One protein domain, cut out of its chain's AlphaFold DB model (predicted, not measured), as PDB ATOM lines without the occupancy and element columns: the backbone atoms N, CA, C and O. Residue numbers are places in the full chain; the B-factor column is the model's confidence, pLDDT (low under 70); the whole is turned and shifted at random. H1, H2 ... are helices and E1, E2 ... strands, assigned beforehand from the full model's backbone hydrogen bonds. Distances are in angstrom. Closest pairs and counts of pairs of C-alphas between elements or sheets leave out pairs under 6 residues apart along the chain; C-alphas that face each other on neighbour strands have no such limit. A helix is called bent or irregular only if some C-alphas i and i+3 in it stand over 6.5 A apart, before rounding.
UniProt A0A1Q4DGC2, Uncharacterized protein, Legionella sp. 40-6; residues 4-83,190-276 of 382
ATOM      1  N   SER A   4     175.974 184.625 129.912       82.56
ATOM      2  CA  SER A   4     174.808 185.503 130.102       82.56
ATOM      3  C   SER A   4     173.546 185.017 129.385       82.56
ATOM      4  O   SER A   4     172.443 185.166 129.903       82.56
ATOM      5  N   ASP A   5     173.720 184.377 128.228       82.06
ATOM      6  CA  ASP A   5     172.647 183.815 127.411       82.06
ATOM      7  C   ASP A   5     171.782 182.800 128.191       82.06
ATOM      8  O   ASP A   5     170.608 182.627 127.902       82.06
ATOM      9  N   PHE A   6     172.325 182.111 129.200       76.50
ATOM     10  CA  PHE A   6     171.566 181.124 129.983       76.50
ATOM     11  C   PHE A   6     170.894 181.688 131.236       76.50
ATOM     12  O   PHE A   6     170.157 180.967 131.918       76.50
ATOM     13  N   ILE A   7     171.212 182.934 131.578       76.94
ATOM     14  CA  ILE A   7     170.693 183.629 132.755       76.94
ATOM     15  C   ILE A   7     169.519 184.524 132.358       76.94
ATOM     16  O   ILE A   7     168.600 184.708 133.154       76.94
ATOM     17  N   ASP A   8     169.536 185.027 131.125       74.38
ATOM     18  CA  ASP A   8     168.480 185.866 130.581       74.38
ATOM     19  C   ASP A   8     167.149 185.084 130.455       74.38
ATOM     20  O   ASP A   8     167.089 184.080 129.733       74.38
ATOM     21  N   PRO A   9     166.072 185.503 131.156       64.25
ATOM     22  CA  PRO A   9     164.757 184.879 131.029       64.25
ATOM     23  C   PRO A   9     164.160 185.007 129.617       64.25
ATOM     24  O   PRO A   9     163.331 184.172 129.252       64.25
ATOM     25  N   ASP A  10     164.609 185.985 128.823       63.59
ATOM     26  CA  ASP A  10     164.123 186.267 127.468       63.59
ATOM     27  C   ASP A  10     164.967 185.587 126.376       63.59
ATOM     28  O   ASP A  10     164.777 185.820 125.176       63.59
ATOM     29  N   PHE A  11     165.908 184.717 126.761       63.22
ATOM     30  CA  PHE A  11     166.827 184.110 125.810       63.22
ATOM     31  C   PHE A  11     166.114 183.290 124.726       63.22
ATOM     32  O   PHE A  11     165.451 182.280 124.978       63.22
ATOM     33  N   SER A  12     166.303 183.716 123.472       53.28
ATOM     34  CA  SER A  12     165.649 183.113 122.312       53.28
ATOM     35  C   SER A  12     166.114 181.672 122.047       53.28
ATOM     36  O   SER A  12     167.301 181.340 122.075       53.28
ATOM     37  N   LEU A  13     165.153 180.816 121.688       52.78
ATOM     38  CA  LEU A  13     165.322 179.385 121.400       52.78
ATOM     39  C   LEU A  13     166.369 179.063 120.312       52.78
ATOM     40  O   LEU A  13     166.847 177.934 120.248       52.78
ATOM     41  N   ILE A  14     166.750 180.018 119.456       49.12
ATOM     42  CA  ILE A  14     167.536 179.770 118.233       49.12
ATOM     43  C   ILE A  14     168.972 179.319 118.544       49.12
ATOM     44  O   ILE A  14     169.462 178.346 117.968       49.12
ATOM     45  N   SER A  15     169.639 179.960 119.503       50.62
ATOM     46  CA  SER A  15     170.994 179.589 119.936       50.62
ATOM     47  C   SER A  15     171.011 178.213 120.611       50.62
ATOM     48  O   SER A  15     171.968 177.449 120.463       50.62
ATOM     49  N   PHE A  16     169.922 177.874 121.310       54.38
ATOM     50  CA  PHE A  16     169.731 176.607 122.010       54.38
ATOM     51  C   PHE A  16     169.847 175.410 121.052       54.38
ATOM     52  O   PHE A  16     170.451 174.402 121.412       54.38
ATOM     53  N   PHE A  17     169.365 175.529 119.805       50.81
ATOM     54  CA  PHE A  17     169.327 174.424 118.836       50.81
ATOM     55  C   PHE A  17     170.704 173.858 118.448       50.81
ATOM     56  O   PHE A  17     170.821 172.644 118.294       50.81
ATOM     57  N   LYS A  18     171.765 174.678 118.348       55.25
ATOM     58  CA  LYS A  18     173.107 174.175 117.971       55.25
ATOM     59  C   LYS A  18     173.755 173.322 119.065       55.25
ATOM     60  O   LYS A  18     174.376 172.310 118.759       55.25
ATOM     61  N   LEU A  19     173.579 173.694 120.332       64.00
ATOM     62  CA  LEU A  19     174.014 172.881 121.475       64.00
ATOM     63  C   LEU A  19     173.117 171.643 121.647       64.00
ATOM     64  O   LEU A  19     173.601 170.589 122.064       64.00
ATOM     65  N   ASN A  20     171.842 171.746 121.248       59.22
ATOM     66  CA  ASN A  20     170.840 170.695 121.409       59.22
ATOM     67  C   ASN A  20     171.176 169.397 120.658       59.22
ATOM     68  O   ASN A  20     170.779 168.330 121.118       59.22
ATOM     69  N   HIS A  21     171.933 169.443 119.554       67.88
ATOM     70  CA  HIS A  21     172.321 168.226 118.822       67.88
ATOM     71  C   HIS A  21     173.293 167.326 119.595       67.88
ATOM     72  O   HIS A  21     173.271 166.115 119.412       67.88
ATOM     73  N   SER A  22     174.123 167.884 120.481       81.12
ATOM     74  CA  SER A  22     175.097 167.098 121.252       81.12
ATOM     75  C   SER A  22     174.775 167.044 122.742       81.12
ATOM     76  O   SER A  22     175.167 166.085 123.405       81.12
ATOM     77  N   TYR A  23     174.037 168.022 123.274       88.06
ATOM     78  CA  TYR A  23     173.722 168.152 124.694       88.06
ATOM     79  C   TYR A  23     172.256 168.513 124.946       88.06
ATOM     80  O   TYR A  23     171.707 169.422 124.342       88.06
ATOM     81  N   ARG A  24     171.644 167.869 125.941       87.50
ATOM     82  CA  ARG A  24     170.410 168.320 126.588       87.50
ATOM     83  C   ARG A  24     170.763 169.308 127.693       87.50
ATOM     84  O   ARG A  24     171.484 168.952 128.632       87.50
ATOM     85  N   VAL A  25     170.217 170.515 127.603       88.38
ATOM     86  CA  VAL A  25     170.391 171.564 128.612       88.38
ATOM     87  C   VAL A  25     169.135 171.658 129.474       88.38
ATOM     88  O   VAL A  25     168.018 171.663 128.961       88.38
ATOM     89  N   ARG A  26     169.305 171.700 130.798       87.06
ATOM     90  CA  ARG A  26     168.209 171.906 131.756       87.06
ATOM     91  C   ARG A  26     168.607 172.961 132.770       87.06
ATOM     92  O   ARG A  26     169.567 172.764 133.511       87.06
ATOM     93  N   THR A  27     167.808 174.008 132.886       86.75
ATOM     94  CA  THR A  27     167.990 175.034 133.915       86.75
ATOM     95  C   THR A  27     167.202 174.675 135.176       86.75
ATOM     96  O   THR A  27     166.122 174.085 135.125       86.75
ATOM     97  N   SER A  28     167.784 174.981 136.330       87.50
ATOM     98  CA  SER A  28     167.138 174.942 137.644       87.50
ATOM     99  C   SER A  28     167.290 176.304 138.325       87.50
ATOM    100  O   SER A  28     167.872 177.224 137.745       87.50
ATOM    101  N   SER A  29     166.794 176.446 139.555       85.56
ATOM    102  CA  SER A  29     166.949 177.697 140.305       85.56
ATOM    103  C   SER A  29     168.418 178.075 140.506       85.56
ATOM    104  O   SER A  29     168.759 179.234 140.332       85.56
ATOM    105  N   ASN A  30     169.290 177.109 140.803       92.75
ATOM    106  CA  ASN A  30     170.667 177.365 141.237       92.75
ATOM    107  C   ASN A  30     171.763 176.902 140.266       92.75
ATOM    108  O   ASN A  30     172.902 177.344 140.372       92.75
ATOM    109  N   PHE A  31     171.450 176.003 139.336       94.50
ATOM    110  CA  PHE A  31     172.415 175.477 138.367       94.50
ATOM    111  C   PHE A  31     171.803 175.337 136.974       94.50
ATOM    112  O   PHE A  31     170.606 175.058 136.837       94.50
ATOM    113  N   ILE A  32     172.656 175.409 135.957       93.44
ATOM    114  CA  ILE A  32     172.357 174.992 134.586       93.44
ATOM    115  C   ILE A  32     173.079 173.663 134.340       93.44
ATOM    116  O   ILE A  32     174.273 173.534 134.610       93.44
ATOM    117  N   TYR A  33     172.350 172.654 133.872       92.69
ATOM    118  CA  TYR A  33     172.845 171.295 133.661       92.69
ATOM    119  C   TYR A  33     173.024 171.007 132.178       92.69
ATOM    120  O   TYR A  33     172.099 171.216 131.396       92.69
ATOM    121  N   PHE A  34     174.161 170.414 131.831       92.75
ATOM    122  CA  PHE A  34     174.535 170.021 130.479       92.75
ATOM    123  C   PHE A  34     174.773 168.511 130.453       92.75
ATOM    124  O   PHE A  34     175.683 167.994 131.106       92.75
ATOM    125  N   LYS A  35     173.936 167.781 129.711       90.12
ATOM    126  CA  LYS A  35     174.030 166.321 129.576       90.12
ATOM    127  C   LYS A  35     174.210 165.918 128.112       90.12
ATOM    128  O   LYS A  35     173.332 166.265 127.330       90.12
ATOM    129  N   PRO A  36     175.254 165.169 127.729       89.69
ATOM    130  CA  PRO A  36     175.398 164.684 126.358       89.69
ATOM    131  C   PRO A  36     174.174 163.862 125.914       89.69
ATOM    132  O   PRO A  36     173.627 163.100 126.712       89.69
ATOM    133  N   GLN A  37     173.730 163.985 124.660       83.31
ATOM    134  CA  GLN A  37     172.590 163.209 124.146       83.31
ATOM    135  C   GLN A  37     172.889 161.703 124.082       83.31
ATOM    136  O   GLN A  37     172.039 160.893 124.445       83.31
ATOM    137  N   GLU A  38     174.101 161.350 123.651       75.88
ATOM    138  CA  GLU A  38     174.566 159.969 123.461       75.88
ATOM    139  C   GLU A  38     175.017 159.290 124.756       75.88
ATOM    140  O   GLU A  38     175.365 158.109 124.735       75.88
ATOM    141  N   SER A  39     175.041 159.998 125.894       66.06
ATOM    142  CA  SER A  39     175.385 159.336 127.145       66.06
ATOM    143  C   SER A  39     174.275 158.334 127.450       66.06
ATOM    144  O   SER A  39     173.188 158.732 127.887       66.06
ATOM    145  N   GLN A  40     174.540 157.041 127.222       61.66
ATOM    146  CA  GLN A  40     173.771 155.977 127.857       61.66
ATOM    147  C   GLN A  40     173.632 156.394 129.311       61.66
ATOM    148  O   GLN A  40     174.627 156.741 129.944       61.66
ATOM    149  N   TYR A  41     172.396 156.498 129.793       58.75
ATOM    150  CA  TYR A  41     172.133 157.001 131.128       58.75
ATOM    151  C   TYR A  41     172.899 156.133 132.127       58.75
ATOM    152  O   TYR A  41     172.453 155.038 132.478       58.75
ATOM    153  N   ILE A  42     174.063 156.609 132.571       66.19
ATOM    154  CA  ILE A  42     174.838 155.915 133.584       66.19
ATOM    155  C   ILE A  42     174.078 156.162 134.871       66.19
ATOM    156  O   ILE A  42     174.183 157.223 135.502       66.19
ATOM    157  N   LYS A  43     173.231 155.187 135.218       67.25
ATOM    158  CA  LYS A  43     172.570 155.137 136.516       67.25
ATOM    159  C   LYS A  43     173.644 155.425 137.562       67.25
ATOM    160  O   LYS A  43     174.685 154.781 137.575       67.25
ATOM    161  N   ASN A  44     173.371 156.397 138.426       73.00
ATOM    162  CA  ASN A  44     174.247 156.778 139.532       73.00
ATOM    163  C   ASN A  44     175.532 157.545 139.169       73.00
ATOM    164  O   ASN A  44     176.441 157.570 139.988       73.00
ATOM    165  N   ILE A  45     175.601 158.275 138.046       79.94
ATOM    166  CA  ILE A  45     176.750 159.174 137.778       79.94
ATOM    167  C   ILE A  45     177.011 160.181 138.921       79.94
ATOM    168  O   ILE A  45     178.145 160.528 139.225       79.94
ATOM    169  N   ASN A  46     175.958 160.582 139.643       79.00
ATOM    170  CA  ASN A  46     176.049 161.453 140.823       79.00
ATOM    171  C   ASN A  46     176.703 160.787 142.050       79.00
ATOM    172  O   ASN A  46     176.870 161.455 143.070       79.00
ATOM    173  N   ARG A  47     176.999 159.485 141.976       83.06
ATOM    174  CA  ARG A  47     177.630 158.667 143.020       83.06
ATOM    175  C   ARG A  47     179.085 158.311 142.702       83.06
ATOM    176  O   ARG A  47     179.714 157.640 143.508       83.06
ATOM    177  N   ASN A  48     179.601 158.745 141.551       89.75
ATOM    178  CA  ASN A  48     181.003 158.565 141.183       89.75
ATOM    179  C   ASN A  48     181.831 159.823 141.495       89.75
ATOM    180  O   ASN A  48     181.296 160.838 141.963       89.75
ATOM    181  N   TRP A  49     183.132 159.762 141.213       94.50
ATOM    182  CA  TRP A  49     184.022 160.913 141.196       94.50
ATOM    183  C   TRP A  49     183.423 162.091 140.419       94.50
ATOM    184  O   TRP A  49     182.802 161.951 139.363       94.50
ATOM    185  N   LYS A  50     183.621 163.284 140.966       95.81
ATOM    186  CA  LYS A  50     183.309 164.554 140.319       95.81
ATOM    187  C   LYS A  50     184.491 165.487 140.478       95.81
ATOM    188  O   LYS A  50     185.088 165.545 141.554       95.81
ATOM    189  N   ALA A  51     184.771 166.227 139.418       97.56
ATOM    190  CA  ALA A  51     185.711 167.330 139.451       97.56
ATOM    191  C   ALA A  51     184.948 168.647 139.581       97.56
ATOM    192  O   ALA A  51     183.772 168.753 139.211       97.56
ATOM    193  N   ARG A  52     185.610 169.656 140.126       97.69
ATOM    194  CA  ARG A  52     185.102 171.017 140.210       97.69
ATOM    195  C   ARG A  52     186.174 171.983 139.754       97.69
ATOM    196  O   ARG A  52     187.350 171.727 139.986       97.69
ATOM    197  N   LEU A  53     185.739 173.061 139.114       98.31
ATOM    198  CA  LEU A  53     186.602 174.164 138.707       98.31
ATOM    199  C   LEU A  53     186.156 175.413 139.457       98.31
ATOM    200  O   LEU A  53     184.952 175.685 139.528       98.31
ATOM    201  N   SER A  54     187.130 176.128 140.010       98.19
ATOM    202  CA  SER A  54     186.930 177.335 140.810       98.19
ATOM    203  C   SER A  54     187.673 178.490 140.158       98.19
ATOM    204  O   SER A  54     188.899 178.507 140.159       98.19
ATOM    205  N   VAL A  55     186.934 179.441 139.598       97.94
ATOM    206  CA  VAL A  55     187.471 180.664 138.979       97.94
ATOM    207  C   VAL A  55     187.011 181.878 139.773       97.94
ATOM    208  O   VAL A  55     186.036 181.790 140.519       97.94
ATOM    209  N   HIS A  56     187.690 183.009 139.647       97.06
ATOM    210  CA  HIS A  56     187.223 184.240 140.268       97.06
ATOM    211  C   HIS A  56     185.864 184.647 139.679       97.06
ATOM    212  O   HIS A  56     185.628 184.482 138.481       97.06
ATOM    213  N   ALA A  57     184.961 185.171 140.513       94.12
ATOM    214  CA  ALA A  57     183.572 185.430 140.120       94.12
ATOM    215  C   ALA A  57     183.462 186.377 138.910       94.12
ATOM    216  O   ALA A  57     182.737 186.090 137.965       94.12
ATOM    217  N   GLU A  58     184.248 187.453 138.906       95.06
ATOM    218  CA  GLU A  58     184.276 188.443 137.817       95.06
ATOM    219  C   GLU A  58     184.802 187.878 136.486       95.06
ATOM    220  O   GLU A  58     184.460 188.394 135.426       95.06
ATOM    221  N   ASP A  59     185.587 186.798 136.525       97.06
ATOM    222  CA  ASP A  59     186.173 186.186 135.327       97.06
ATOM    223  C   ASP A  59     185.320 185.013 134.811       97.06
ATOM    224  O   ASP A  59     185.680 184.362 133.828       97.06
ATOM    225  N   LEU A  60     184.173 184.721 135.444       95.69
ATOM    226  CA  LEU A  60     183.341 183.552 135.135       95.69
ATOM    227  C   LEU A  60     182.873 183.525 133.673       95.69
ATOM    228  O   LEU A  60     182.852 182.458 133.058       95.69
ATOM    229  N   HIS A  61     182.525 184.682 133.107       95.56
ATOM    230  CA  HIS A  61     182.067 184.787 131.716       95.56
ATOM    231  C   HIS A  61     183.199 184.486 130.727       95.56
ATOM    232  O   HIS A  61     182.988 183.752 129.765       95.56
ATOM    233  N   GLN A  62     184.413 184.975 130.992       96.19
ATOM    234  CA  GLN A  62     185.587 184.689 130.162       96.19
ATOM    235  C   GLN A  62     186.031 183.226 130.314       96.19
ATOM    236  O   GLN A  62     186.299 182.541 129.327       96.19
ATOM    237  N   ALA A  63     186.044 182.709 131.546       97.62
ATOM    238  CA  ALA A  63     186.350 181.311 131.828       97.62
ATOM    239  C   ALA A  63     185.349 180.358 131.158       97.62
ATOM    240  O   ALA A  63     185.734 179.296 130.673       97.62
ATOM    241  N   TRP A  64     184.068 180.730 131.094       96.69
ATOM    242  CA  TRP A  64     183.037 179.967 130.395       96.69
ATOM    243  C   TRP A  64     183.364 179.765 128.913       96.69
ATOM    244  O   TRP A  64     183.271 178.637 128.423       96.69
ATOM    245  N   ASP A  65     183.788 180.824 128.220       94.94
ATOM    246  CA  ASP A  65     184.121 180.764 126.794       94.94
ATOM    247  C   ASP A  65     185.323 179.842 126.510       94.94
ATOM    248  O   ASP A  65     185.406 179.247 125.434       94.94
ATOM    249  N   ILE A  66     186.204 179.647 127.498       97.19
ATOM    250  CA  ILE A  66     187.353 178.728 127.441       97.19
ATOM    251  C   ILE A  66     186.942 177.292 127.796       97.19
ATOM    252  O   ILE A  66     187.275 176.335 127.091       97.19
ATOM    253  N   ILE A  67     186.219 177.121 128.903       97.69
ATOM    254  CA  ILE A  67     185.885 175.812 129.471       97.69
ATOM    255  C   ILE A  67     184.846 175.096 128.603       97.69
ATOM    256  O   ILE A  67     184.983 173.900 128.335       97.69
ATOM    257  N   LEU A  68     183.802 175.800 128.152       95.12
ATOM    258  CA  LEU A  68     182.665 175.183 127.470       95.12
ATOM    259  C   LEU A  68     183.078 174.379 126.221       95.12
ATOM    260  O   LEU A  68     182.680 173.212 126.138       95.12
ATOM    261  N   PRO A  69     183.864 174.918 125.263       93.81
ATOM    262  CA  PRO A  69     184.269 174.159 124.081       93.81
ATOM    263  C   PRO A  69     185.032 172.880 124.432       93.81
ATOM    264  O   PRO A  69     184.773 171.830 123.840       93.81
ATOM    265  N   LEU A  70     185.914 172.938 125.437       96.44
ATOM    266  CA  LEU A  70     186.685 171.787 125.906       96.44
ATOM    267  C   LEU A  70     185.772 170.710 126.510       96.44
ATOM    268  O   LEU A  70     185.936 169.526 126.208       96.44
ATOM    269  N   LEU A  71     184.771 171.095 127.309       95.06
ATOM    270  CA  LEU A  71     183.803 170.147 127.872       95.06
ATOM    271  C   LEU A  71     182.924 169.505 126.792       95.06
ATOM    272  O   LEU A  71     182.728 168.287 126.825       95.06
ATOM    273  N   ILE A  72     182.439 170.301 125.830       91.50
ATOM    274  CA  ILE A  72     181.610 169.819 124.714       91.50
ATOM    275  C   ILE A  72     182.397 168.830 123.851       91.50
ATOM    276  O   ILE A  72     181.894 167.742 123.565       91.50
ATOM    277  N   GLN A  73     183.634 169.173 123.474       91.94
ATOM    278  CA  GLN A  73     184.494 168.328 122.639       91.94
ATOM    279  C   GLN A  73     184.721 166.943 123.266       91.94
ATOM    280  O   GLN A  73     184.762 165.941 122.556       91.94
ATOM    281  N   ASN A  74     184.823 166.877 124.596       92.75
ATOM    282  CA  ASN A  74     185.096 165.640 125.331       92.75
ATOM    283  C   ASN A  74     183.828 164.914 125.816       92.75
ATOM    284  O   ASN A  74     183.921 163.882 126.491       92.75
ATOM    285  N   LYS A  75     182.639 165.426 125.460       92.06
ATOM    286  CA  LYS A  75     181.330 164.878 125.849       92.06
ATOM    287  C   LYS A  75     181.204 164.678 127.369       92.06
ATOM    288  O   LYS A  75     180.653 163.675 127.825       92.06
ATOM    289  N   ILE A  76     181.730 165.610 128.169       92.25
ATOM    290  CA  ILE A  76     181.637 165.550 129.634       92.25
ATOM    291  C   ILE A  76     180.269 166.068 130.093       92.25
ATOM    292  O   ILE A  76     179.880 167.162 129.686       92.25
ATOM    293  N   PRO A  77     179.516 165.332 130.929       93.94
ATOM    294  CA  PRO A  77     178.341 165.869 131.603       93.94
ATOM    295  C   PRO A  77     178.762 166.799 132.740       93.94
ATOM    296  O   PRO A  77     179.595 166.449 133.573       93.94
ATOM    297  N   PHE A  78     178.156 167.976 132.816       95.75
ATOM    298  CA  PHE A  78     178.518 168.966 133.825       95.75
ATOM    299  C   PHE A  78     177.331 169.835 134.225       95.75
ATOM    300  O   PHE A  78     176.239 169.774 133.654       95.75
ATOM    301  N   LYS A  79     177.547 170.646 135.251       95.88
ATOM    302  CA  LYS A  79     176.682 171.768 135.589       95.88
ATOM    303  C   LYS A  79     177.522 172.984 135.930       95.88
ATOM    304  O   LYS A  79     178.640 172.835 136.423       95.88
ATOM    305  N   VAL A  80     176.945 174.154 135.715       96.69
ATOM    306  CA  VAL A  80     177.516 175.439 136.112       96.69
ATOM    307  C   VAL A  80     176.554 176.136 137.067       96.69
ATOM    308  O   VAL A  80     175.330 176.017 136.921       96.69
ATOM    309  N   GLY A  81     177.092 176.778 138.099       95.50
ATOM    310  CA  GLY A  81     176.324 177.608 139.016       95.50
ATOM    311  C   GLY A  81     175.681 178.774 138.285       95.50
ATOM    312  O   GLY A  81     176.188 179.187 137.250       95.50
ATOM    313  N   ARG A  82     174.551 179.266 138.785       94.06
ATOM    314  CA  ARG A  82     173.906 180.489 138.303       94.06
ATOM    315  C   ARG A  82     174.389 181.677 139.126       94.06
ATOM    316  O   ARG A  82     174.075 181.753 140.314       94.06
ATOM    317  N   GLU A  83     175.183 182.548 138.512       92.94
ATOM    318  CA  GLU A  83     175.795 183.702 139.179       92.94
ATOM    319  C   GLU A  83     174.744 184.606 139.837       92.94
ATOM    320  O   GLU A  83     174.837 184.891 141.031       92.94
ATOM    321  N   LYS A 190     179.522 181.012 144.672       93.81
ATOM    322  CA  LYS A 190     179.751 182.374 144.179       93.81
ATOM    323  C   LYS A 190     181.245 182.597 143.937       93.81
ATOM    324  O   LYS A 190     181.631 183.010 142.850       93.81
ATOM    325  N   THR A 191     182.079 182.291 144.932       94.50
ATOM    326  CA  THR A 191     183.526 182.567 144.914       94.50
ATOM    327  C   THR A 191     184.364 181.423 144.349       94.50
ATOM    328  O   THR A 191     185.515 181.635 143.978       94.50
ATOM    329  N   GLY A 192     183.797 180.224 144.226       94.88
ATOM    330  CA  GLY A 192     184.479 179.070 143.656       94.88
ATOM    331  C   GLY A 192     183.521 177.955 143.257       94.88
ATOM    332  O   GLY A 192     182.305 178.141 143.212       94.88
ATOM    333  N   MET A 193     184.063 176.782 142.925       95.56
ATOM    334  CA  MET A 193     183.304 175.569 142.584       95.56
ATOM    335  C   MET A 193     182.155 175.776 141.580       95.56
ATOM    336  O   MET A 193     181.162 175.032 141.613       95.56
ATOM    337  N   GLN A 194     182.260 176.781 140.704       97.50
ATOM    338  CA  GLN A 194     181.172 177.189 139.823       97.50
ATOM    339  C   GLN A 194     180.835 176.066 138.850       97.50
ATOM    340  O   GLN A 194     179.664 175.837 138.553       97.50
ATOM    341  N   PHE A 195     181.838 175.303 138.416       98.19
ATOM    342  CA  PHE A 195     181.648 174.142 137.559       98.19
ATOM    343  C   PHE A 195     181.693 172.857 138.379       98.19
ATOM    344  O   PHE A 195     182.536 172.672 139.254       98.19
ATOM    345  N   THR A 196     180.796 171.923 138.076       97.62
ATOM    346  CA  THR A 196     180.871 170.539 138.555       97.62
ATOM    347  C   THR A 196     180.804 169.601 137.361       97.62
ATOM    348  O   THR A 196     179.775 169.535 136.687       97.62
ATOM    349  N   LEU A 197     181.883 168.865 137.129       97.38
ATOM    350  CA  LEU A 197     182.020 167.864 136.078       97.38
ATOM    351  C   LEU A 197     181.719 166.492 136.681       97.38
ATOM    352  O   LEU A 197     182.295 166.106 137.699       97.38
ATOM    353  N   TYR A 198     180.807 165.756 136.058       95.25
ATOM    354  CA  TYR A 198     180.444 164.407 136.467       95.25
ATOM    355  C   TYR A 198     181.283 163.401 135.685       95.25
ATOM    356  O   TYR A 198     181.231 163.375 134.455       95.25
ATOM    357  N   ILE A 199     182.057 162.578 136.390       93.88
ATOM    358  CA  ILE A 199     183.034 161.694 135.757       93.88
ATOM    359  C   ILE A 199     182.405 160.317 135.572       93.88
ATOM    360  O   ILE A 199     181.963 159.664 136.522       93.88
ATOM    361  N   THR A 200     182.330 159.884 134.319       90.75
ATOM    362  CA  THR A 200     181.891 158.535 133.963       90.75
ATOM    363  C   THR A 200     182.892 157.506 134.503       90.75
ATOM    364  O   THR A 200     184.088 157.696 134.283       90.75
ATOM    365  N   PRO A 201     182.435 156.421 135.165       89.44
ATOM    366  CA  PRO A 201     183.326 155.354 135.619       89.44
ATOM    367  C   PRO A 201     184.217 154.828 134.490       89.44
ATOM    368  O   PRO A 201     183.717 154.526 133.407       89.44
ATOM    369  N   GLY A 202     185.522 154.727 134.743       90.31
ATOM    370  CA  GLY A 202     186.525 154.279 133.774       90.31
ATOM    371  C   GLY A 202     187.100 155.387 132.884       90.31
ATOM    372  O   GLY A 202     188.043 155.130 132.143       90.31
ATOM    373  N   ARG A 203     186.571 156.619 132.951       92.75
ATOM    374  CA  ARG A 203     187.068 157.786 132.192       92.75
ATOM    375  C   ARG A 203     187.818 158.790 133.071       92.75
ATOM    376  O   ARG A 203     187.975 159.951 132.697       92.75
ATOM    377  N   GLU A 204     188.279 158.379 134.250       94.69
ATOM    378  CA  GLU A 204     188.957 159.264 135.200       94.69
ATOM    379  C   GLU A 204     190.281 159.814 134.647       94.69
ATOM    380  O   GLU A 204     190.537 161.008 134.780       94.69
ATOM    381  N   GLN A 205     191.067 158.993 133.940       95.38
ATOM    382  CA  GLN A 205     192.313 159.422 133.281       95.38
ATOM    383  C   GLN A 205     192.064 160.426 132.146       95.38
ATOM    384  O   GLN A 205     192.768 161.427 132.022       95.38
ATOM    385  N   GLU A 206     191.020 160.211 131.344       95.38
ATOM    386  CA  GLU A 206     190.617 161.173 130.313       95.38
ATOM    387  C   GLU A 206     190.187 162.504 130.940       95.38
ATOM    388  O   GLU A 206     190.540 163.575 130.447       95.38
ATOM    389  N   CYS A 207     189.463 162.446 132.065       96.31
ATOM    390  CA  CYS A 207     189.094 163.644 132.806       96.31
ATOM    391  C   CYS A 207     190.323 164.353 133.392       96.31
ATOM    392  O   CYS A 207     190.375 165.576 133.333       96.31
ATOM    393  N   GLN A 208     191.312 163.624 133.919       96.75
ATOM    394  CA  GLN A 208     192.573 164.196 134.410       96.75
ATOM    395  C   GLN A 208     193.288 164.982 133.300       96.75
ATOM    396  O   GLN A 208     193.657 166.140 133.500       96.75
ATOM    397  N   ALA A 209     193.436 164.387 132.112       97.25
ATOM    398  CA  ALA A 209     194.065 165.044 130.967       97.25
ATOM    399  C   ALA A 209     193.277 166.282 130.501       97.25
ATOM    400  O   ALA A 209     193.862 167.311 130.156       97.25
ATOM    401  N   LEU A 210     191.944 166.209 130.522       97.94
ATOM    402  CA  LEU A 210     191.085 167.348 130.212       97.94
ATOM    403  C   LEU A 210     191.232 168.482 131.233       97.94
ATOM    404  O   LEU A 210     191.323 169.637 130.830       97.94
ATOM    405  N   LEU A 211     191.272 168.170 132.530       98.12
ATOM    406  CA  LEU A 211     191.469 169.171 133.580       98.12
ATOM    407  C   LEU A 211     192.817 169.876 133.420       98.12
ATOM    408  O   LEU A 211     192.853 171.098 133.482       98.12
ATOM    409  N   ALA A 212     193.890 169.140 133.108       97.44
ATOM    410  CA  ALA A 212     195.197 169.728 132.809       97.44
ATOM    411  C   ALA A 212     195.123 170.746 131.654       97.44
ATOM    412  O   ALA A 212     195.627 171.860 131.768       97.44
ATOM    413  N   ARG A 213     194.438 170.384 130.559       97.88
ATOM    414  CA  ARG A 213     194.230 171.278 129.407       97.88
ATOM    415  C   ARG A 213     193.393 172.505 129.761       97.88
ATOM    416  O   ARG A 213     193.688 173.589 129.269       97.88
ATOM    417  N   ILE A 214     192.351 172.331 130.575       98.31
ATOM    418  CA  ILE A 214     191.518 173.440 131.044       98.31
ATOM    419  C   ILE A 214     192.356 174.396 131.892       98.31
ATOM    420  O   ILE A 214     192.327 175.592 131.627       98.31
ATOM    421  N   GLU A 215     193.119 173.900 132.869       97.50
ATOM    422  CA  GLU A 215     193.928 174.778 133.719       97.50
ATOM    423  C   GLU A 215     194.963 175.557 132.919       97.50
ATOM    424  O   GLU A 215     195.074 176.763 133.115       97.50
ATOM    425  N   GLN A 216     195.655 174.907 131.979       96.94
ATOM    426  CA  GLN A 216     196.611 175.605 131.122       96.94
ATOM    427  C   GLN A 216     195.931 176.717 130.316       96.94
ATOM    428  O   GLN A 216     196.404 177.845 130.317       96.94
ATOM    429  N   ALA A 217     194.774 176.437 129.707       97.75
ATOM    430  CA  ALA A 217     194.042 177.441 128.939       97.75
ATOM    431  C   ALA A 217     193.544 178.617 129.805       97.75
ATOM    432  O   ALA A 217     193.501 179.750 129.332       97.75
ATOM    433  N   LEU A 218     193.179 178.366 131.068       98.00
ATOM    434  CA  LEU A 218     192.805 179.419 132.018       98.00
ATOM    435  C   LEU A 218     194.019 180.268 132.433       98.00
ATOM    436  O   LEU A 218     193.893 181.486 132.525       98.00
ATOM    437  N   ILE A 219     195.186 179.645 132.640       96.38
ATOM    438  CA  ILE A 219     196.452 180.339 132.938       96.38
ATOM    439  C   ILE A 219     196.876 181.217 131.763       96.38
ATOM    440  O   ILE A 219     197.167 182.395 131.958       96.38
ATOM    441  N   ASP A 220     196.865 180.666 130.549       96.25
ATOM    442  CA  ASP A 220     197.250 181.385 129.330       96.25
ATOM    443  C   ASP A 220     196.345 182.604 129.093       96.25
ATOM    444  O   ASP A 220     196.795 183.646 128.619       96.25
ATOM    445  N   ALA A 221     195.069 182.492 129.472       97.06
ATOM    446  CA  ALA A 221     194.089 183.572 129.414       97.06
ATOM    447  C   ALA A 221     194.096 184.502 130.643       97.06
ATOM    448  O   ALA A 221     193.256 185.399 130.714       97.06
ATOM    449  N   GLN A 222     195.014 184.293 131.593       96.94
ATOM    450  CA  GLN A 222     195.167 185.083 132.820       96.94
ATOM    451  C   GLN A 222     193.889 185.170 133.669       96.94
ATOM    452  O   GLN A 222     193.629 186.178 134.325       96.94
ATOM    453  N   ILE A 223     193.085 184.105 133.668       97.75
ATOM    454  CA  ILE A 223     191.914 184.000 134.541       97.75
ATOM    455  C   ILE A 223     192.391 183.974 135.995       97.75
ATOM    456  O   ILE A 223     193.388 183.333 136.308       97.75
ATOM    457  N   ARG A 224     191.707 184.657 136.914       97.19
ATOM    458  CA  ARG A 224     192.030 184.564 138.344       97.19
ATOM    459  C   ARG A 224     191.423 183.294 138.943       97.19
ATOM    460  O   ARG A 224     190.319 182.871 138.587       97.19
ATOM    461  N   THR A 225     192.122 182.683 139.894       96.69
ATOM    462  CA  THR A 225     191.632 181.503 140.622       96.69
ATOM    463  C   THR A 225     190.477 181.862 141.555       96.69
ATOM    464  O   THR A 225     190.478 182.930 142.167       96.69
ATOM    465  N   GLY A 226     189.514 180.953 141.692       96.25
ATOM    466  CA  GLY A 226     188.464 181.033 142.709       96.25
ATOM    467  C   GLY A 226     188.762 180.164 143.927       96.25
ATOM    468  O   GLY A 226     189.727 179.399 143.954       96.25
ATOM    469  N   ASP A 227     187.875 180.220 144.916       93.50
ATOM    470  CA  ASP A 227     188.045 179.491 146.172       93.50
ATOM    471  C   ASP A 227     187.794 177.988 145.998       93.50
ATOM    472  O   ASP A 227     186.675 177.533 145.733       93.50
ATOM    473  N   ILE A 228     188.823 177.174 146.226       91.94
ATOM    474  CA  ILE A 228     188.643 175.728 146.346       91.94
ATOM    475  C   ILE A 228     188.198 175.411 147.770       91.94
ATOM    476  O   ILE A 228     188.964 175.501 148.727       91.94
ATOM    477  N   HIS A 229     186.938 175.009 147.905       86.81
ATOM    478  CA  HIS A 229     186.352 174.714 149.206       86.81
ATOM    479  C   HIS A 229     187.032 173.513 149.889       86.81
ATOM    480  O   HIS A 229     187.260 172.488 149.233       86.81
ATOM    481  N   PRO A 230     187.237 173.546 151.220       83.81
ATOM    482  CA  PRO A 230     187.986 172.527 151.966       83.81
ATOM    483  C   PRO A 230     187.342 171.134 151.981       83.81
ATOM    484  O   PRO A 230     187.895 170.200 152.542       83.81
ATOM    485  N   THR A 231     186.167 170.958 151.379       85.88
ATOM    486  CA  THR A 231     185.486 169.658 151.279       85.88
ATOM    487  C   THR A 231     185.978 168.788 150.128       85.88
ATOM    488  O   THR A 231     185.509 167.655 149.969       85.88
ATOM    489  N   ASP A 232     186.840 169.342 149.284       91.19
ATOM    490  CA  ASP A 232     187.368 168.702 148.095       91.19
ATOM    491  C   ASP A 232     188.882 168.583 148.194       91.19
ATOM    492  O   ASP A 232     189.558 169.457 148.734       91.19
ATOM    493  N   ARG A 233     189.429 167.520 147.605       92.75
ATOM    494  CA  ARG A 233     190.873 167.407 147.437       92.75
ATOM    495  C   ARG A 233     191.294 168.284 146.259       92.75
ATOM    496  O   ARG A 233     190.887 168.024 145.128       92.75
ATOM    497  N   LYS A 234     192.107 169.307 146.524       94.12
ATOM    498  CA  LYS A 234     192.754 170.128 145.490       94.12
ATOM    499  C   LYS A 234     193.692 169.250 144.653       94.12
ATOM    500  O   LYS A 234     194.468 168.483 145.222       94.12
ATOM    501  N   ILE A 235     193.594 169.337 143.329       94.50
ATOM    502  CA  ILE A 235     194.492 168.641 142.389       94.50
ATOM    503  C   ILE A 235     195.194 169.606 141.428       94.50
ATOM    504  O   ILE A 235     196.237 169.250 140.903       94.50
ATOM    505  N   GLY A 236     194.678 170.821 141.252       93.75
ATOM    506  CA  GLY A 236     195.306 171.919 140.513       93.75
ATOM    507  C   GLY A 236     194.988 173.265 141.163       93.75
ATOM    508  O   GLY A 236     194.399 173.294 142.248       93.75
ATOM    509  N   ILE A 237     195.371 174.383 140.546       94.56
ATOM    510  CA  ILE A 237     195.080 175.715 141.111       94.56
ATOM    511  C   ILE A 237     193.614 176.124 140.900       94.56
ATOM    512  O   ILE A 237     193.075 176.859 141.723       94.56
ATOM    513  N   TYR A 238     192.944 175.560 139.887       97.44
ATOM    514  CA  TYR A 238     191.499 175.708 139.650       97.44
ATOM    515  C   TYR A 238     190.708 174.454 140.035       97.44
ATOM    516  O   TYR A 238     189.519 174.543 140.356       97.44
ATOM    517  N   SER A 239     191.343 173.282 139.967       97.62
ATOM    518  CA  SER A 239     190.672 171.984 139.972       97.62
ATOM    519  C   SER A 239     190.708 171.290 141.325       97.62
ATOM    520  O   SER A 239     191.750 171.157 141.978       97.62
ATOM    521  N   SER A 240     189.565 170.726 141.701       96.94
ATOM    522  CA  SER A 240     189.426 169.867 142.874       96.94
ATOM    523  C   SER A 240     188.546 168.656 142.580       96.94
ATOM    524  O   SER A 240     187.719 168.681 141.669       96.94
ATOM    525  N   ILE A 241     188.701 167.586 143.360       96.38
ATOM    526  CA  ILE A 241     187.928 166.349 143.213       96.38
ATOM    527  C   ILE A 241     187.211 165.957 144.500       96.38
ATOM    528  O   ILE A 241     187.642 166.251 145.620       96.38
ATOM    529  N   ARG A 242     186.107 165.231 144.329       94.44
ATOM    530  CA  ARG A 242     185.373 164.601 145.425       94.44
ATOM    531  C   ARG A 242     184.652 163.347 144.947       94.44
ATOM    532  O   ARG A 242     183.984 163.374 143.918       94.44
ATOM    533  N   HIS A 243     184.677 162.297 145.753       93.50
ATOM    534  CA  HIS A 243     183.776 161.157 145.656       93.50
ATOM    535  C   HIS A 243     182.636 161.327 146.684       93.50
ATOM    536  O   HIS A 243     182.889 161.434 147.880       93.50
ATOM    537  N   PRO A 244     181.358 161.415 146.276       89.50
ATOM    538  CA  PRO A 244     180.248 161.685 147.196       89.50
ATOM    539  C   PRO A 244     179.731 160.450 147.947       89.50
ATOM    540  O   PRO A 244     178.947 160.621 148.877       89.50
ATOM    541  N   GLY A 245     180.137 159.245 147.540       86.75
ATOM    542  CA  GLY A 245     179.707 157.968 148.113       86.75
ATOM    543  C   GLY A 245     178.979 157.072 147.100       86.75
ATOM    544  O   GLY A 245     178.206 157.564 146.278       86.75
ATOM    545  N   ARG A 246     179.229 155.760 147.154       82.69
ATOM    546  CA  ARG A 246     178.742 154.706 146.248       82.69
ATOM    547  C   ARG A 246     177.283 154.355 146.519       82.69
ATOM    548  O   ARG A 246     176.479 154.216 145.593       82.69
ATOM    549  N   TRP A 247     176.938 154.200 147.795       79.31
ATOM    550  CA  TRP A 247     175.644 153.662 148.225       79.31
ATOM    551  C   TRP A 247     174.639 154.763 148.551       79.31
ATOM    552  O   TRP A 247     173.494 154.708 148.096       79.31
ATOM    553  N   TRP A 248     175.084 155.801 149.257       78.44
ATOM    554  CA  TRP A 248     174.307 156.997 149.561       78.44
ATOM    555  C   TRP A 248     175.173 158.250 149.424       78.44
ATOM    556  O   TRP A 248     176.398 158.191 149.376       78.44
ATOM    557  N   TYR A 249     174.515 159.400 149.314       79.75
ATOM    558  CA  TYR A 249     175.201 160.683 149.244       79.75
ATOM    559  C   TYR A 249     175.667 161.099 150.639       79.75
ATOM    560  O   TYR A 249     174.844 161.225 151.546       79.75
ATOM    561  N   HIS A 250     176.961 161.365 150.798       79.12
ATOM    562  CA  HIS A 250     177.505 161.942 152.021       79.12
ATOM    563  C   HIS A 250     177.617 163.467 151.908       79.12
ATOM    564  O   HIS A 250     178.190 163.973 150.927       79.12
ATOM    565  N   PRO A 251     177.120 164.214 152.914       77.25
ATOM    566  CA  PRO A 251     177.272 165.659 152.956       77.25
ATOM    567  C   PRO A 251     178.751 166.059 152.968       77.25
ATOM    568  O   PRO A 251     179.626 165.333 153.443       77.25
ATOM    569  N   ALA A 252     179.025 167.224 152.390       78.75
ATOM    570  CA  ALA A 252     180.355 167.801 152.305       78.75
ATOM    571  C   ALA A 252     180.623 168.638 153.555       78.75
ATOM    572  O   ALA A 252     180.147 169.763 153.618       78.75
ATOM    573  N   ILE A 253     181.334 168.057 154.527       71.94
ATOM    574  CA  ILE A 253     181.626 168.690 155.825       71.94
ATOM    575  C   ILE A 253     183.069 169.206 155.837       71.94
ATOM    576  O   ILE A 253     183.292 170.401 155.972       71.94
ATOM    577  N   GLY A 254     184.036 168.329 155.577       74.00
ATOM    578  CA  GLY A 254     185.444 168.695 155.434       74.00
ATOM    579  C   GLY A 254     186.210 167.761 154.505       74.00
ATOM    580  O   GLY A 254     185.622 166.891 153.840       74.00
ATOM    581  N   LEU A 255     187.524 167.970 154.435       73.88
ATOM    582  CA  LEU A 255     188.444 167.270 153.538       73.88
ATOM    583  C   LEU A 255     188.475 165.770 153.827       73.88
ATOM    584  O   LEU A 255     188.569 164.967 152.911       73.88
ATOM    585  N   GLU A 256     188.299 165.373 155.082       72.31
ATOM    586  CA  GLU A 256     188.164 163.985 155.523       72.31
ATOM    587  C   GLU A 256     186.966 163.259 154.891       72.31
ATOM    588  O   GLU A 256     186.979 162.040 154.753       72.31
ATOM    589  N   THR A 257     185.948 164.004 154.446       81.81
ATOM    590  CA  THR A 257     184.757 163.449 153.784       81.81
ATOM    591  C   THR A 257     184.826 163.501 152.259       81.81
ATOM    592  O   THR A 257     183.824 163.210 151.605       81.81
ATOM    593  N   TYR A 258     185.960 163.896 151.662       87.62
ATOM    594  CA  TYR A 258     186.063 164.003 150.201       87.62
ATOM    595  C   TYR A 258     185.910 162.649 149.493       87.62
ATOM    596  O   TYR A 258     185.563 162.623 148.317       87.62
ATOM    597  N   ASN A 259     186.174 161.542 150.194       90.44
ATOM    598  CA  ASN A 259     186.072 160.177 149.691       90.44
ATOM    599  C   ASN A 259     185.612 159.233 150.820       90.44
ATOM    600  O   ASN A 259     186.424 158.513 151.399       90.44
ATOM    601  N   PRO A 260     184.315 159.259 151.175       86.50
ATOM    602  CA  PRO A 260     183.796 158.626 152.388       86.50
ATOM    603  C   PRO A 260     183.878 157.093 152.363       86.50
ATOM    604  O   PRO A 260     183.939 156.474 153.420       86.50
ATOM    605  N   ASP A 261     183.916 156.486 151.174       86.25
ATOM    606  CA  ASP A 261     184.013 155.031 151.005       86.25
ATOM    607  C   ASP A 261     185.452 154.543 150.791       86.25
ATOM    608  O   ASP A 261     185.654 153.365 150.498       86.25
ATOM    609  N   ASN A 262     186.451 155.433 150.882       87.06
ATOM    610  CA  ASN A 262     187.856 155.128 150.592       87.06
ATOM    611  C   ASN A 262     188.048 154.407 149.245       87.06
ATOM    612  O   ASN A 262     188.819 153.453 149.129       87.06
ATOM    613  N   VAL A 263     187.330 154.853 148.212       88.38
ATOM    614  CA  VAL A 263     187.534 154.352 146.848       88.38
ATOM    615  C   VAL A 263     188.952 154.703 146.405       88.38
ATOM    616  O   VAL A 263     189.455 155.760 146.776       88.38
ATOM    617  N   GLN A 264     189.602 153.855 145.608       91.00
ATOM    618  CA  GLN A 264     190.890 154.209 145.012       91.00
ATOM    619  C   GLN A 264     190.771 155.562 144.296       91.00
ATOM    620  O   GLN A 264     189.903 155.721 143.440       91.00
ATOM    621  N   ASP A 265     191.605 156.523 144.697       91.50
ATOM    622  CA  ASP A 265     191.688 157.857 144.102       91.50
ATOM    623  C   ASP A 265     192.572 157.777 142.846       91.50
ATOM    624  O   ASP A 265     193.771 157.520 142.977       91.50
ATOM    625  N   PRO A 266     192.003 157.908 141.632       93.19
ATOM    626  CA  PRO A 266     192.752 157.742 140.392       93.19
ATOM    627  C   PRO A 266     193.428 159.036 139.917       93.19
ATOM    628  O   PRO A 266     194.075 159.019 138.869       93.19
ATOM    629  N   PHE A 267     193.262 160.151 140.634       93.94
ATOM    630  CA  PHE A 267     193.770 161.455 140.219       93.94
ATOM    631  C   PHE A 267     195.111 161.770 140.882       93.94
ATOM    632  O   PHE A 267     195.373 161.430 142.038       93.94
ATOM    633  N   VAL A 268     195.953 162.484 140.141       92.31
ATOM    634  CA  VAL A 268     197.249 162.990 140.605       92.31
ATOM    635  C   VAL A 268     197.251 164.515 140.568       92.31
ATOM    636  O   VAL A 268     196.348 165.134 140.001       92.31
ATOM    637  N   PHE A 269     198.256 165.137 141.180       92.62
ATOM    638  CA  PHE A 269     198.413 166.585 141.088       92.62
ATOM    639  C   PHE A 269     198.723 167.013 139.647       92.62
ATOM    640  O   PHE A 269     199.476 166.355 138.931       92.62
ATOM    641  N   LEU A 270     198.107 168.112 139.227       90.62
ATOM    642  CA  LEU A 270     198.346 168.783 137.958       90.62
ATOM    643  C   LEU A 270     199.614 169.635 138.065       90.62
ATOM    644  O   LEU A 270     199.919 170.160 139.136       90.62
ATOM    645  N   GLN A 271     200.329 169.795 136.948       86.31
ATOM    646  CA  GLN A 271     201.594 170.548 136.880       86.31
ATOM    647  C   GLN A 271     201.466 171.983 137.398       86.31
ATOM    648  O   GLN A 271     202.373 172.508 138.032       86.31
ATOM    649  N   THR A 272     200.304 172.586 137.189       80.81
ATOM    650  CA  THR A 272     199.947 173.926 137.657       80.81
ATOM    651  C   THR A 272     200.039 174.078 139.172       80.81
ATOM    652  O   THR A 272     200.430 175.134 139.651       80.81
ATOM    653  N   LEU A 273     199.754 173.022 139.940       72.25
ATOM    654  CA  LEU A 273     199.934 173.030 141.392       72.25
ATOM    655  C   LEU A 273     201.406 172.893 141.801       72.25
ATOM    656  O   LEU A 273     201.777 173.299 142.897       72.25
ATOM    657  N   LEU A 274     202.235 172.297 140.941       58.84
ATOM    658  CA  LEU A 274     203.645 172.014 141.226       58.84
ATOM    659  C   LEU A 274     204.526 173.257 141.068       58.84
ATOM    660  O   LEU A 274     205.614 173.306 141.632       58.84
ATOM    661  N   HIS A 275     204.057 174.261 140.323       51.69
ATOM    662  CA  HIS A 275     204.779 175.515 140.113       51.69
ATOM    663  C   HIS A 275     204.640 176.518 141.272       51.69
ATOM    664  O   HIS A 275     205.538 177.335 141.452       51.69
ATOM    665  N   ASP A 276     203.599 176.404 142.105       46.56
ATOM    666  CA  ASP A 276     203.363 177.307 143.247       46.56
ATOM    667  C   ASP A 276     203.986 176.822 144.569       46.56
ATOM    668  O   ASP A 276     203.863 177.479 145.605       46.56
TER     669      ASP A 276
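What this domain is: This is residues 4 to 83 and 190 to 276 of the 382 residues of an uncharacterized protein of Legionella sp. 40-6 (UniProt A0A1Q4DGC2). A strongly twisted sheet of six strands has two long helices, H2 and H3, covering one face, while the short helix H1 sits beside the edge strand E1 at one end of the sheet and residues 8 to 14 stick out there. Beyond E6, at the other end, runs a long stretch of loop, residues 243 to 270, which leads to the short helix H4, packed on H3. The printed part has 167 residues with four named helices and six named strands, in the order H1, E1, E2, E3, H2, E4, E5, H3, E6, H4; the sheet runs E1, E2, E4, E5, E3, E6, all antiparallel. The class is mixed, helices and strands, though under half of the residues are in named elements. The whole is compact, with a radius of gyration of the C-alphas of 15.6 A and spans of 45, 37 and 27 A.

Where its parts are: H1, residues 13 to 20, begins at C-alpha 13 (165.322, 179.385, 121.400); it is neither bent nor irregular, but only just: C-alphas 15 and 18 are 6.1 A apart. E1 is residues 23 to 27, 12.9 A long, and E2 is residues 31 to 36, 16.4 A long. E3 is residues 50 to 53. H2, residues 57 to 73, is 24.5 A long and irregular, with C-alphas 58 and 61 lying 7.4 A apart; it has a kink of 46 degrees near residue 64. E4 is residues 78 to 81, and E5, residues 195 to 198, begins at C-alpha 195 (181.648, 174.142, 137.559). H3, residues 204 to 220, is 24.3 A long. E6 is residues 239 to 242, and H4, residues 271 to 274, ends at C-alpha 274 (203.645, 172.014, 141.226).

How they stand to each other: In the sheet, E1 and E2 form a hairpin, with N 24 and O 35 2.7 A apart. E2 and E4 have N 34 and O 78 at 2.8 A, E4 and E5 have N 79 and O 196 at 2.9 A, E5 and E3 have N 197 and O 51 at 2.8 A, and E3 and E6 have N 52 and O 240 at 2.8 A, each within hydrogen-bond range. H1, H2 and H3 are on the same face of the sheet, which gives two layers, helices on one face of a sheet. H2 is over E4 and E5 at a height over the sheet of 9.7 A, along the strands. H3 is over E3 at 9.6 A and also runs along the strands. H1 is over none of the strands, at a height of 5.8 A. There are two split strand-helix-strand units, in which two strands running the same way have another strand between them: E3, H2, E4 and E5, H3, E6, both with right-handed crossovers. H2, with residues 63 to 70 alone, touches H3; the closest C-alphas, of Ile 67 and Ile 214, are 6.3 A apart, and the tilt is a steep 44 degrees, opposite ways. H4 is not on the sheet and touches H3, which touches it with residues 212 to 216 alone; the closest C-alphas, of Glu 215 and Thr 272, are 7.2 A apart. In H3 every O i to N i+4 pair is within hydrogen-bond range, against 9 of 13 in H2 and 1 of 4 in H1, where 5 of 5 O i to N i+3 pairs are within range; H4 is too short for an O i to N i+4 pair.

The domain as a whole: The two C-alphas farthest apart, of Ser 12 and Asn 262, are 45.6 A apart. Residues 84 to 189 are not printed, and C-alphas 83 and 190 across the cut are 6.5 A apart. Of the links printed whole, E2 to E3, H3 to E6 and E6 to H4 are long. The mean pLDDT of the printed part is 86.9; residues 9 to 21, 39 to 43 and 274 to 276 are under 70.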